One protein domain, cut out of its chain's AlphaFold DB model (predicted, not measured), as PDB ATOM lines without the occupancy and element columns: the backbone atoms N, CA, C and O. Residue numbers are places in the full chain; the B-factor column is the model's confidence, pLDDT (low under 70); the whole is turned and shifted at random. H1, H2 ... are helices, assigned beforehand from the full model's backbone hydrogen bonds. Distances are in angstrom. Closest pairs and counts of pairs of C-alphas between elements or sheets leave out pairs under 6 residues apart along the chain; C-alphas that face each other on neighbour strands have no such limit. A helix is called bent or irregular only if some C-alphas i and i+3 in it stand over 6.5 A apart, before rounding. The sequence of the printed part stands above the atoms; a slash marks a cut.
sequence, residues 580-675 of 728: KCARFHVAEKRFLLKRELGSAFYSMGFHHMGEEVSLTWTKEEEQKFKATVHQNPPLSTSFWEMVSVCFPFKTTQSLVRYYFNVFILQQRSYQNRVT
ATOM      1  N   LYS A 580     241.610 123.257  87.053       80.12
ATOM      2  CA  LYS A 580     240.910 121.966  87.221       80.12
ATOM      3  C   LYS A 580     241.711 120.976  88.083       80.12
ATOM      4  O   LYS A 580     241.144 120.361  88.980       80.12
ATOM      5  N   CYS A 581     243.026 120.874  87.869       84.12
ATOM      6  CA  CYS A 581     243.927 120.065  88.701       84.12
ATOM      7  C   CYS A 581     244.011 120.589  90.147       84.12
ATOM      8  O   CYS A 581     243.983 119.797  91.089       84.12
ATOM      9  N   ALA A 582     244.058 121.911  90.342       80.94
ATOM     10  CA  ALA A 582     244.052 122.505  91.677       80.94
ATOM     11  C   ALA A 582     242.743 122.210  92.436       80.94
ATOM     12  O   ALA A 582     242.802 121.754  93.576       80.94
ATOM     13  N   ARG A 583     241.577 122.399  91.798       81.88
ATOM     14  CA  ARG A 583     240.254 122.086  92.378       81.88
ATOM     15  C   ARG A 583     240.143 120.607  92.756       81.88
ATOM     16  O   ARG A 583     239.740 120.298  93.873       81.88
ATOM     17  N   PHE A 584     240.586 119.705  91.874       85.06
ATOM     18  CA  PHE A 584     240.615 118.264  92.141       85.06
ATOM     19  C   PHE A 584     241.425 117.918  93.400       85.06
ATOM     20  O   PHE A 584     240.902 117.260  94.296       85.06
ATOM     21  N   HIS A 585     242.661 118.414  93.528       85.31
ATOM     22  CA  HIS A 585     243.481 118.135  94.715       85.31
ATOM     23  C   HIS A 585     242.975 118.824  95.991       85.31
ATOM     24  O   HIS A 585     243.148 118.282  97.081       85.31
ATOM     25  N   VAL A 586     242.339 119.995  95.888       84.06
ATOM     26  CA  VAL A 586     241.682 120.635  97.041       84.06
ATOM     27  C   VAL A 586     240.513 119.775  97.528       84.06
ATOM     28  O   VAL A 586     240.424 119.516  98.727       84.06
ATOM     29  N   ALA A 587     239.676 119.261  96.620       85.25
ATOM     30  CA  ALA A 587     238.590 118.342  96.957       85.25
ATOM     31  C   ALA A 587     239.110 117.011  97.540       85.25
ATOM     32  O   ALA A 587     238.630 116.568  98.580       85.25
ATOM     33  N   GLU A 588     240.146 116.416  96.940       85.19
ATOM     34  CA  GLU A 588     240.822 115.207  97.434       85.19
ATOM     35  C   GLU A 588     241.351 115.394  98.867       85.19
ATOM     36  O   GLU A 588     241.044 114.605  99.765       85.19
ATOM     37  N   LYS A 589     242.116 116.465  99.123       86.00
ATOM     38  CA  LYS A 589     242.672 116.741 100.457       86.00
ATOM     39  C   LYS A 589     241.589 117.113 101.471       86.00
ATOM     40  O   LYS A 589     241.715 116.738 102.633       86.00
ATOM     41  N   ARG A 590     240.505 117.770 101.047       86.69
ATOM     42  CA  ARG A 590     239.329 118.045 101.887       86.69
ATOM     43  C   ARG A 590     238.557 116.772 102.244       86.69
ATOM     44  O   ARG A 590     238.142 116.636 103.390       86.69
ATOM     45  N   PHE A 591     238.414 115.826 101.317       85.00
ATOM     46  CA  PHE A 591     237.822 114.517 101.594       85.00
ATOM     47  C   PHE A 591     238.664 113.719 102.599       85.00
ATOM     48  O   PHE A 591     238.124 113.178 103.563       85.00
ATOM     49  N   LEU A 592     239.992 113.709 102.432       84.69
ATOM     50  CA  LEU A 592     240.906 113.097 103.401       84.69
ATOM     51  C   LEU A 592     240.797 113.761 104.783       84.69
ATOM     52  O   LEU A 592     240.645 113.049 105.771       84.69
ATOM     53  N   LEU A 593     240.770 115.099 104.848       86.44
ATOM     54  CA  LEU A 593     240.564 115.859 106.088       86.44
ATOM     55  C   LEU A 593     239.224 115.520 106.759       86.44
ATOM     56  O   LEU A 593     239.176 115.323 107.969       86.44
ATOM     57  N   LYS A 594     238.137 115.416 105.984       86.56
ATOM     58  CA  LYS A 594     236.804 115.032 106.474       86.56
ATOM     59  C   LYS A 594     236.793 113.612 107.045       86.56
ATOM     60  O   LYS A 594     236.155 113.371 108.065       86.56
ATOM     61  N   ARG A 595     237.509 112.677 106.413       83.06
ATOM     62  CA  ARG A 595     237.616 111.285 106.874       83.06
ATOM     63  C   ARG A 595     238.545 111.127 108.084       83.06
ATOM     64  O   ARG A 595     238.317 110.229 108.883       83.06
ATOM     65  N   GLU A 596     239.576 111.962 108.211       83.69
ATOM     66  CA  GLU A 596     240.450 112.002 109.390       83.69
ATOM     67  C   GLU A 596     239.717 112.615 110.591       83.69
ATOM     68  O   GLU A 596     239.634 111.983 111.638       83.69
ATOM     69  N   LEU A 597     239.126 113.804 110.424       84.38
ATOM     70  CA  LEU A 597     238.484 114.549 111.512       84.38
ATOM     71  C   LEU A 597     237.093 114.035 111.910       84.38
ATOM     72  O   LEU A 597     236.627 114.355 113.001       84.38
ATOM     73  N   GLY A 598     236.400 113.285 111.048       85.00
ATOM     74  CA  GLY A 598     235.074 112.738 111.344       85.00
ATOM     75  C   GLY A 598     234.051 113.818 111.722       85.00
ATOM     76  O   GLY A 598     233.913 114.832 111.034       85.00
ATOM     77  N   SER A 599     233.346 113.614 112.835       83.44
ATOM     78  CA  SER A 599     232.384 114.564 113.417       83.44
ATOM     79  C   SER A 599     233.010 115.945 113.698       83.44
ATOM     80  O   SER A 599     232.392 116.981 113.425       83.44
ATOM     81  N   ALA A 600     234.284 115.985 114.103       87.06
ATOM     82  CA  ALA A 600     235.019 117.216 114.392       87.06
ATOM     83  C   ALA A 600     235.197 118.136 113.167       87.06
ATOM     84  O   ALA A 600     235.331 119.351 113.326       87.06
ATOM     85  N   PHE A 601     235.135 117.600 111.939       87.75
ATOM     86  CA  PHE A 601     235.129 118.395 110.701       87.75
ATOM     87  C   PHE A 601     233.958 119.390 110.660       87.75
ATOM     88  O   PHE A 601     234.092 120.519 110.173       87.75
ATOM     89  N   TYR A 602     232.805 118.975 111.186       87.50
ATOM     90  CA  TYR A 602     231.618 119.813 111.257       87.50
ATOM     91  C   TYR A 602     231.694 120.760 112.454       87.50
ATOM     92  O   TYR A 602     231.576 121.968 112.268       87.50
ATOM     93  N   SER A 603     232.007 120.249 113.648       85.25
ATOM     94  CA  SER A 603     232.107 121.062 114.870       85.25
ATOM     95  C   SER A 603     233.152 122.185 114.790       85.25
ATOM     96  O   SER A 603     232.919 123.260 115.332       85.25
ATOM     97  N   MET A 604     234.268 121.983 114.078       85.31
ATOM     98  CA  MET A 604     235.279 123.028 113.827       85.31
ATOM     99  C   MET A 604     234.962 123.935 112.624       85.31
ATOM    100  O   MET A 604     235.736 124.831 112.305       85.31
ATOM    101  N   GLY A 605     233.844 123.721 111.923       83.56
ATOM    102  CA  GLY A 605     233.417 124.593 110.828       83.56
ATOM    103  C   GLY A 605     234.151 124.401 109.494       83.56
ATOM    104  O   GLY A 605     233.994 125.238 108.610       83.56
ATOM    105  N   PHE A 606     234.887 123.309 109.261       84.81
ATOM    106  CA  PHE A 606     235.565 123.104 107.968       84.81
ATOM    107  C   PHE A 606     234.587 122.933 106.799       84.81
ATOM    108  O   PHE A 606     234.826 123.454 105.706       84.81
ATOM    109  N   HIS A 607     233.440 122.285 107.033       82.25
ATOM    110  CA  HIS A 607     232.324 122.230 106.075       82.25
ATOM    111  C   HIS A 607     231.876 123.623 105.593       82.25
ATOM    112  O   HIS A 607     231.438 123.786 104.460       82.25
ATOM    113  N   HIS A 608     232.088 124.639 106.428       79.62
ATOM    114  CA  HIS A 608     231.708 126.028 106.238       79.62
ATOM    115  C   HIS A 608     232.805 126.915 105.617       79.62
ATOM    116  O   HIS A 608     232.715 128.147 105.698       79.62
ATOM    117  N   MET A 609     233.793 126.311 104.945       79.94
ATOM    118  CA  MET A 609     234.884 127.011 104.259       79.94
ATOM    119  C   MET A 609     235.145 126.520 102.832       79.94
ATOM    120  O   MET A 609     234.959 125.341 102.525       79.94
ATOM    121  N   GLY A 610     235.682 127.415 101.996       76.25
ATOM    122  CA  GLY A 610     236.241 127.095 100.687       76.25
ATOM    123  C   GLY A 610     235.215 126.964  99.563       76.25
ATOM    124  O   GLY A 610     234.085 127.438  99.639       76.25
ATOM    125  N   GLU A 611     235.642 126.312  98.483       72.38
ATOM    126  CA  GLU A 611     234.917 126.263  97.211       72.38
ATOM    127  C   GLU A 611     233.506 125.659  97.311       72.38
ATOM    128  O   GLU A 611     232.589 126.151  96.658       72.38
ATOM    129  N   GLU A 612     233.283 124.673  98.180       67.94
ATOM    130  CA  GLU A 612     231.946 124.106  98.408       67.94
ATOM    131  C   GLU A 612     230.945 125.138  98.962       67.94
ATOM    132  O   GLU A 612     229.760 125.056  98.662       67.94
ATOM    133  N   VAL A 613     231.409 126.160  99.693       69.88
ATOM    134  CA  VAL A 613     230.553 127.256 100.185       69.88
ATOM    135  C   VAL A 613     230.287 128.305  99.105       69.88
ATOM    136  O   VAL A 613     229.233 128.934  99.115       69.88
ATOM    137  N   SER A 614     231.170 128.450  98.110       69.94
ATOM    138  CA  SER A 614     230.856 129.272  96.929       69.94
ATOM    139  C   SER A 614     229.686 128.703  96.116       69.94
ATOM    140  O   SER A 614     228.990 129.455  95.447       69.94
ATOM    141  N   LEU A 615     229.398 127.397  96.223       70.25
ATOM    142  CA  LEU A 615     228.252 126.774  95.551       70.25
ATOM    143  C   LEU A 615     226.901 127.113  96.201       70.25
ATOM    144  O   LEU A 615     225.875 126.978  95.537       70.25
ATOM    145  N   THR A 616     226.876 127.564  97.464       74.31
ATOM    146  CA  THR A 616     225.640 128.012  98.140       74.31
ATOM    147  C   THR A 616     225.321 129.490  97.882       74.31
ATOM    148  O   THR A 616     224.404 130.038  98.494       74.31
ATOM    149  N   TRP A 617     226.107 130.145  97.029       80.12
ATOM    150  CA  TRP A 617     225.926 131.518  96.574       80.12
ATOM    151  C   TRP A 617     225.637 131.506  95.074       80.12
ATOM    152  O   TRP A 617     226.221 130.718  94.324       80.12
ATOM    153  N   THR A 618     224.713 132.351  94.616       83.00
ATOM    154  CA  THR A 618     224.465 132.471  93.172       83.00
ATOM    155  C   THR A 618     225.533 133.355  92.519       83.00
ATOM    156  O   THR A 618     226.193 134.149  93.195       83.00
ATOM    157  N   LYS A 619     225.716 133.246  91.194       77.56
ATOM    158  CA  LYS A 619     226.688 134.088  90.468       77.56
ATOM    159  C   LYS A 619     226.364 135.573  90.630       77.56
ATOM    160  O   LYS A 619     227.263 136.399  90.735       77.56
ATOM    161  N   GLU A 620     225.078 135.886  90.654       80.62
ATOM    162  CA  GLU A 620     224.521 137.230  90.756       80.62
ATOM    163  C   GLU A 620     224.771 137.794  92.164       80.62
ATOM    164  O   GLU A 620     225.175 138.947  92.308       80.62
ATOM    165  N   GLU A 621     224.625 136.968  93.210       83.56
ATOM    166  CA  GLU A 621     224.999 137.331  94.582       83.56
ATOM    167  C   GLU A 621     226.513 137.558  94.726       83.56
ATOM    168  O   GLU A 621     226.927 138.550  95.326       83.56
ATOM    169  N   GLU A 622     227.347 136.688  94.145       83.25
ATOM    170  CA  GLU A 622     228.810 136.833  94.138       83.25
ATOM    171  C   GLU A 622     229.259 138.106  93.402       83.25
ATOM    172  O   GLU A 622     230.079 138.865  93.923       83.25
ATOM    173  N   GLN A 623     228.716 138.372  92.209       81.00
ATOM    174  CA  GLN A 623     229.015 139.573  91.423       81.00
ATOM    175  C   GLN A 623     228.577 140.847  92.152       81.00
ATOM    176  O   GLN A 623     229.348 141.804  92.233       81.00
ATOM    177  N   LYS A 624     227.381 140.847  92.756       82.69
ATOM    178  CA  LYS A 624     226.889 141.961  93.581       82.69
ATOM    179  C   LYS A 624     227.784 142.203  94.798       82.69
ATOM    180  O   LYS A 624     228.048 143.352  95.150       82.69
ATOM    181  N   PHE A 625     228.285 141.138  95.426       84.69
ATOM    182  CA  PHE A 625     229.202 141.240  96.561       84.69
ATOM    183  C   PHE A 625     230.544 141.843  96.129       84.69
ATOM    184  O   PHE A 625     230.984 142.820  96.728       84.69
ATOM    185  N   LYS A 626     231.138 141.339  95.036       81.31
ATOM    186  CA  LYS A 626     232.365 141.886  94.430       81.31
ATOM    187  C   LYS A 626     232.227 143.377  94.118       81.31
ATOM    188  O   LYS A 626     233.034 144.169  94.592       81.31
ATOM    189  N   ALA A 627     231.150 143.773  93.437       80.56
ATOM    190  CA  ALA A 627     230.864 145.177  93.146       80.56
ATOM    191  C   ALA A 627     230.741 146.038  94.419       80.56
ATOM    192  O   ALA A 627     231.221 147.168  94.440       80.56
ATOM    193  N   THR A 628     230.155 145.503  95.495       79.50
ATOM    194  CA  THR A 628     229.999 146.229  96.767       79.50
ATOM    195  C   THR A 628     231.343 146.419  97.482       79.50
ATOM    196  O   THR A 628     231.606 147.513  97.977       79.50
ATOM    197  N   VAL A 629     232.214 145.400  97.487       77.38
ATOM    198  CA  VAL A 629     233.587 145.490  98.028       77.38
ATOM    199  C   VAL A 629     234.438 146.475  97.219       77.38
ATOM    200  O   VAL A 629     235.161 147.274  97.800       77.38
ATOM    201  N   HIS A 630     234.327 146.480  95.888       69.50
ATOM    202  CA  HIS A 630     235.064 147.430  95.041       69.50
ATOM    203  C   HIS A 630     234.616 148.886  95.245       69.50
ATOM    204  O   HIS A 630     235.407 149.806  95.063       69.50
ATOM    205  N   GLN A 631     233.350 149.109  95.612       63.09
ATOM    206  CA  GLN A 631     232.802 150.447  95.858       63.09
ATOM    207  C   GLN A 631     233.024 150.939  97.296       63.09
ATOM    208  O   GLN A 631     232.984 152.144  97.530       63.09
ATOM    209  N   ASN A 632     233.244 150.034  98.252       64.38
ATOM    210  CA  ASN A 632     233.561 150.354  99.643       64.38
ATOM    211  C   ASN A 632     234.631 149.382 100.161       64.38
ATOM    212  O   ASN A 632     234.281 148.271 100.569       64.38
ATOM    213  N   PRO A 633     235.911 149.788 100.200       62.78
ATOM    214  CA  PRO A 633     236.951 148.988 100.828       62.78
ATOM    215  C   PRO A 633     236.638 148.696 102.307       62.78
ATOM    216  O   PRO A 633     236.008 149.528 102.981       62.78
ATOM    217  N   PRO A 634     237.079 147.542 102.845       56.31
ATOM    218  CA  PRO A 634     236.775 147.100 104.211       56.31
ATOM    219  C   PRO A 634     237.323 148.038 105.302       56.31
ATOM    220  O   PRO A 634     236.852 147.989 106.437       56.31
ATOM    221  N   LEU A 635     238.265 148.927 104.960       53.94
ATOM    222  CA  LEU A 635     238.767 150.005 105.822       53.94
ATOM    223  C   LEU A 635     237.730 151.114 106.099       53.94
ATOM    224  O   LEU A 635     237.921 151.929 107.005       53.94
ATOM    225  N   SER A 636     236.628 151.164 105.344       52.81
ATOM    226  CA  SER A 636     235.517 152.084 105.605       52.81
ATOM    227  C   SER A 636     234.615 151.557 106.727       52.81
ATOM    228  O   SER A 636     234.103 150.439 106.677       52.81
ATOM    229  N   THR A 637     234.337 152.395 107.731       56.81
ATOM    230  CA  THR A 637     233.400 152.069 108.825       56.81
ATOM    231  C   THR A 637     231.986 151.733 108.336       56.81
ATOM    232  O   THR A 637     231.244 151.047 109.035       56.81
ATOM    233  N   SER A 638     231.627 152.175 107.128       62.41
ATOM    234  CA  SER A 638     230.357 151.924 106.445       62.41
ATOM    235  C   SER A 638     230.319 150.638 105.606       62.41
ATOM    236  O   SER A 638     229.250 150.312 105.091       62.41
ATOM    237  N   PHE A 639     231.423 149.891 105.443       76.00
ATOM    238  CA  PHE A 639     231.462 148.700 104.575       76.00
ATOM    239  C   PHE A 639     230.358 147.690 104.924       76.00
ATOM    240  O   PHE A 639     229.513 147.366 104.088       76.00
ATOM    241  N   TRP A 640     230.305 147.241 106.181       78.62
ATOM    242  CA  TRP A 640     229.311 146.257 106.622       78.62
ATOM    243  C   TRP A 640     227.875 146.800 106.613       78.62
ATOM    244  O   TRP A 640     226.943 146.035 106.366       78.62
ATOM    245  N   GLU A 641     227.687 148.109 106.813       76.06
ATOM    246  CA  GLU A 641     226.378 148.758 106.683       76.06
ATOM    247  C   GLU A 641     225.897 148.697 105.227       76.06
ATOM    248  O   GLU A 641     224.799 148.205 104.963       76.06
ATOM    249  N   MET A 642     226.749 149.079 104.271       71.88
ATOM    250  CA  MET A 642     226.451 149.023 102.837       71.88
ATOM    251  C   MET A 642     226.185 147.591 102.357       71.88
ATOM    252  O   MET A 642     225.180 147.349 101.690       71.88
ATOM    253  N   VAL A 643     227.005 146.614 102.761       80.31
ATOM    254  CA  VAL A 643     226.762 145.197 102.437       80.31
ATOM    255  C   VAL A 643     225.425 144.720 103.025       80.31
ATOM    256  O   VAL A 643     224.685 144.014 102.343       80.31
ATOM    257  N   SER A 644     225.049 145.142 104.239       77.00
ATOM    258  CA  SER A 644     223.751 144.773 104.830       77.00
ATOM    259  C   SER A 644     222.551 145.356 104.066       77.00
ATOM    260  O   SER A 644     221.529 144.683 103.921       77.00
ATOM    261  N   VAL A 645     222.692 146.562 103.500       78.88
ATOM    262  CA  VAL A 645     221.687 147.191 102.625       78.88
ATOM    263  C   VAL A 645     221.612 146.480 101.271       78.88
ATOM    264  O   VAL A 645     220.518 146.263 100.752       78.88
ATOM    265  N   CYS A 646     222.747 146.061 100.705       77.00
ATOM    266  CA  CYS A 646     222.787 145.314  99.445       77.00
ATOM    267  C   CYS A 646     222.263 143.871  99.573       77.00
ATOM    268  O   CYS A 646     221.782 143.313  98.581       77.00
ATOM    269  N   PHE A 647     222.323 143.277 100.769       81.38
ATOM    270  CA  PHE A 647     221.916 141.897 101.052       81.38
ATOM    271  C   PHE A 647     220.925 141.799 102.231       81.38
ATOM    272  O   PHE A 647     221.204 141.098 103.206       81.38
ATOM    273  N   PRO A 648     219.718 142.396 102.137       73.94
ATOM    274  CA  PRO A 648     218.768 142.505 103.256       73.94
ATOM    275  C   PRO A 648     218.150 141.167 103.712       73.94
ATOM    276  O   PRO A 648     217.313 141.145 104.613       73.94
ATOM    277  N   PHE A 649     218.538 140.051 103.086       71.81
ATOM    278  CA  PHE A 649     218.062 138.696 103.378       71.81
ATOM    279  C   PHE A 649     219.178 137.706 103.740       71.81
ATOM    280  O   PHE A 649     218.885 136.549 104.034       71.81
ATOM    281  N   LYS A 650     220.451 138.123 103.714       81.44
ATOM    282  CA  LYS A 650     221.555 137.334 104.274       81.44
ATOM    283  C   LYS A 650     221.813 137.857 105.686       81.44
ATOM    284  O   LYS A 650     221.819 139.063 105.912       81.44
ATOM    285  N   THR A 651     222.047 136.968 106.647       83.62
ATOM    286  CA  THR A 651     222.457 137.397 107.991       83.62
ATOM    287  C   THR A 651     223.860 138.001 107.947       83.62
ATOM    288  O   THR A 651     224.701 137.554 107.163       83.62
ATOM    289  N   THR A 652     224.161 138.958 108.829       82.12
ATOM    290  CA  THR A 652     225.514 139.532 108.964       82.12
ATOM    291  C   THR A 652     226.571 138.442 109.150       82.12
ATOM    292  O   THR A 652     227.629 138.494 108.534       82.12
ATOM    293  N   GLN A 653     226.251 137.389 109.911       83.00
ATOM    294  CA  GLN A 653     227.115 136.220 110.075       83.00
ATOM    295  C   GLN A 653     227.402 135.505 108.744       83.00
ATOM    296  O   GLN A 653     228.547 135.146 108.492       83.00
ATOM    297  N   SER A 654     226.400 135.314 107.878       83.62
ATOM    298  CA  SER A 654     226.581 134.698 106.553       83.62
ATOM    299  C   SER A 654     227.441 135.564 105.624       83.62
ATOM    300  O   SER A 654     228.310 135.044 104.927       83.62
ATOM    301  N   LEU A 655     227.261 136.888 105.676       85.44
ATOM    302  CA  LEU A 655     228.040 137.867 104.908       85.44
ATOM    303  C   LEU A 655     229.517 137.886 105.332       85.44
ATOM    304  O   LEU A 655     230.404 137.713 104.498       85.44
ATOM    305  N   VAL A 656     229.780 138.013 106.635       85.38
ATOM    306  CA  VAL A 656     231.133 137.979 107.225       85.38
ATOM    307  C   VAL A 656     231.837 136.657 106.913       85.38
ATOM    308  O   VAL A 656     233.006 136.625 106.536       85.38
ATOM    309  N   ARG A 657     231.108 135.547 107.020       84.69
ATOM    310  CA  ARG A 657     231.619 134.205 106.743       84.69
ATOM    311  C   ARG A 657     231.934 133.985 105.269       84.69
ATOM    312  O   ARG A 657     232.939 133.351 104.971       84.69
ATOM    313  N   TYR A 658     231.123 134.510 104.353       85.56
ATOM    314  CA  TYR A 658     231.428 134.483 102.923       85.56
ATOM    315  C   TYR A 658     232.678 135.310 102.596       85.56
ATOM    316  O   TYR A 658     233.557 134.831 101.879       85.56
ATOM    317  N   TYR A 659     232.801 136.503 103.186       85.12
ATOM    318  CA  TYR A 659     233.971 137.364 103.027       85.12
ATOM    319  C   TYR A 659     235.275 136.635 103.397       85.12
ATOM    320  O   TYR A 659     236.145 136.448 102.544       85.12
ATOM    321  N   PHE A 660     235.384 136.132 104.631       84.62
ATOM    322  CA  PHE A 660     236.612 135.480 105.099       84.62
ATOM    323  C   PHE A 660     236.828 134.074 104.519       84.62
ATOM    324  O   PHE A 660     237.947 133.739 104.134       84.62
ATOM    325  N   ASN A 661     235.786 133.240 104.427       84.44
ATOM    326  CA  ASN A 661     235.952 131.819 104.089       84.44
ATOM    327  C   ASN A 661     235.823 131.501 102.591       84.44
ATOM    328  O   ASN A 661     236.037 130.347 102.205       84.44
ATOM    329  N   VAL A 662     235.437 132.475 101.760       84.06
ATOM    330  CA  VAL A 662     235.306 132.312 100.304       84.06
ATOM    331  C   VAL A 662     236.022 133.440  99.569       84.06
ATOM    332  O   VAL A 662     236.989 133.160  98.869       84.06
ATOM    333  N   PHE A 663     235.595 134.693  99.740       83.31
ATOM    334  CA  PHE A 663     236.063 135.822  98.925       83.31
ATOM    335  C   PHE A 663     237.573 136.088  99.080       83.31
ATOM    336  O   PHE A 663     238.301 136.019  98.090       83.31
ATOM    337  N   ILE A 664     238.068 136.280 100.311       82.38
ATOM    338  CA  ILE A 664     239.503 136.509 100.571       82.38
ATOM    339  C   ILE A 664     240.350 135.304 100.131       82.38
ATOM    340  O   ILE A 664     241.387 135.467  99.486       82.38
ATOM    341  N   LEU A 665     239.893 134.075 100.397       81.31
ATOM    342  CA  LEU A 665     240.610 132.867  99.971       81.31
ATOM    343  C   LEU A 665     240.655 132.721  98.443       81.31
ATOM    344  O   LEU A 665     241.675 132.293  97.906       81.31
ATOM    345  N   GLN A 666     239.588 133.096  97.730       78.75
ATOM    346  CA  GLN A 666     239.578 133.140  96.269       78.75
ATOM    347  C   GLN A 666     240.558 134.194  95.741       78.75
ATOM    348  O   GLN A 666     241.379 133.850  94.891       78.75
ATOM    349  N   GLN A 667     240.532 135.420  96.280       76.50
ATOM    350  CA  GLN A 667     241.431 136.522  95.910       76.50
ATOM    351  C   GLN A 667     242.906 136.141  96.105       76.50
ATOM    352  O   GLN A 667     243.683 136.183  95.150       76.50
ATOM    353  N   ARG A 668     243.281 135.633  97.288       77.50
ATOM    354  CA  ARG A 668     244.647 135.141  97.542       77.50
ATOM    355  C   ARG A 668     245.002 133.928  96.669       77.50
ATOM    356  O   ARG A 668     246.135 133.807  96.213       77.50
ATOM    357  N   SER A 669     244.046 133.044  96.351       75.62
ATOM    358  CA  SER A 669     244.290 131.933  95.410       75.62
ATOM    359  C   SER A 669     244.492 132.381  93.958       75.62
ATOM    360  O   SER A 669     245.118 131.650  93.194       75.62
ATOM    361  N   TYR A 670     243.954 133.544  93.580       71.50
ATOM    362  CA  TYR A 670     244.118 134.148  92.263       71.50
ATOM    363  C   TYR A 670     245.489 134.823  92.146       71.50
ATOM    364  O   TYR A 670     246.246 134.465  91.246       71.50
ATOM    365  N   GLN A 671     245.850 135.689  93.104       71.38
ATOM    366  CA  GLN A 671     247.174 136.329  93.175       71.38
ATOM    367  C   GLN A 671     248.298 135.281  93.084       71.38
ATOM    368  O   GLN A 671     249.112 135.309  92.165       71.38
ATOM    369  N   ASN A 672     248.235 134.237  93.920       73.81
ATOM    370  CA  ASN A 672     249.201 133.127  93.938       73.81
ATOM    371  C   ASN A 672     249.279 132.287  92.640       73.81
ATOM    372  O   ASN A 672     250.115 131.387  92.547       73.81
ATOM    373  N   ARG A 673     248.378 132.490  91.668       71.44
ATOM    374  CA  ARG A 673     248.339 131.756  90.386       71.44
ATOM    375  C   ARG A 673     248.599 132.632  89.167       71.44
ATOM    376  O   ARG A 673     249.022 132.090  88.150       71.44
ATOM    377  N   VAL A 674     248.284 133.924  89.245       66.44
ATOM    378  CA  VAL A 674     248.293 134.851  88.101       66.44
ATOM    379  C   VAL A 674     249.354 135.939  88.259       66.44
ATOM    380  O   VAL A 674     249.984 136.295  87.271       66.44
ATOM    381  N   THR A 675     249.619 136.401  89.484       58.31
ATOM    382  CA  THR A 675     250.604 137.452  89.799       58.31
ATOM    383  C   THR A 675     251.602 136.974  90.873       58.31
ATOM    384  O   THR A 675     251.678 137.551  91.958       58.31
TER     385      THR A 675
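Overview. This is residues 580 to 675 of the 728 residues of an uncharacterized protein of Colocasia esculenta (UniProt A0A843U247). A long, gently bent helix, H6, runs through the middle of a loose frame of helices and runs on nearly straight past its bend. Beside its first arm, H6a, sits the helical hairpin of H4 and H5, while on the other side H1, with short H2 at its end, is set off from it and joined back through residues 604 to 610 and the short H3; the last part, residues 667 to 675, sticks out. The printed part has 96 residues with six named helices, H1 to H6 in chain order, and no named strand; the class is all helix. It is only just compact, close to loose, with a radius of gyration of the C-alphas of 15.0 A and spans of 41 by 33 by 23 A.

Along the chain. H6, residues 652 to 674, was assigned as one helix by its hydrogen bonds but is bent: C-alphas 661 and 664 are 6.9 A apart. Its arms are H6a, residues 652 to 661, 13.9 A long, and H6b, residues 664 to 674, 15.3 A long, ending at C-alpha 674 at (248.293, 134.851, 88.101). H4 is residues 619 to 631, 18.3 A, and H5 is residues 639 to 646, 10.6 A. H1, residues 580 to 597, begins at C-alpha 580 at (240.910, 121.966, 87.221) and is 25.5 A long. H2 is residues 600 to 603 and H3 is residues 611 to 614.

Arrangement. H6a and H6b stand at a shallow tilt of 25 degrees. H5 is close to H6a but not clearly touching, the closest C-alphas being those of Ser 644 and Thr 652, 6.9 A apart. H4 and H6a are near each other, with 6 pairs of C-alphas within 10 A. H4, with residues 624 to 629 alone, touches H5; the closest C-alphas are those of Thr 628 and Val 643, 6.6 A apart. These two form a helical hairpin at a steep tilt of 40 degrees, opposite ways. H3 is close to H6a but not clearly touching, with the C-alphas of Val 613 and Tyr 658 closest at 7.8 A. H1 and H2 are likewise close but not clearly touching, closest at the C-alphas of Lys 594 and Phe 601, 5.7 A. H1 is apart from H6a and H6b, and only just apart from H3, at 8.3 A. Every O i to N i+4 pair is within hydrogen-bond range in H1, H4, H5 and H6a, and 6 of 7 are in H6b; H2 and H3 are too short for such a pair.

Size, cuts and confidence. The two C-alphas farthest apart are those of Glu 596 and Gln 631, 41.5 A. The printed part has no cut and no long link. Residues 633 to 638 and 667 to 675 stand free. The mean pLDDT of the printed part is 78.5, and it is under 70 at residues 612 to 614, 630 to 638 and 674 to 675.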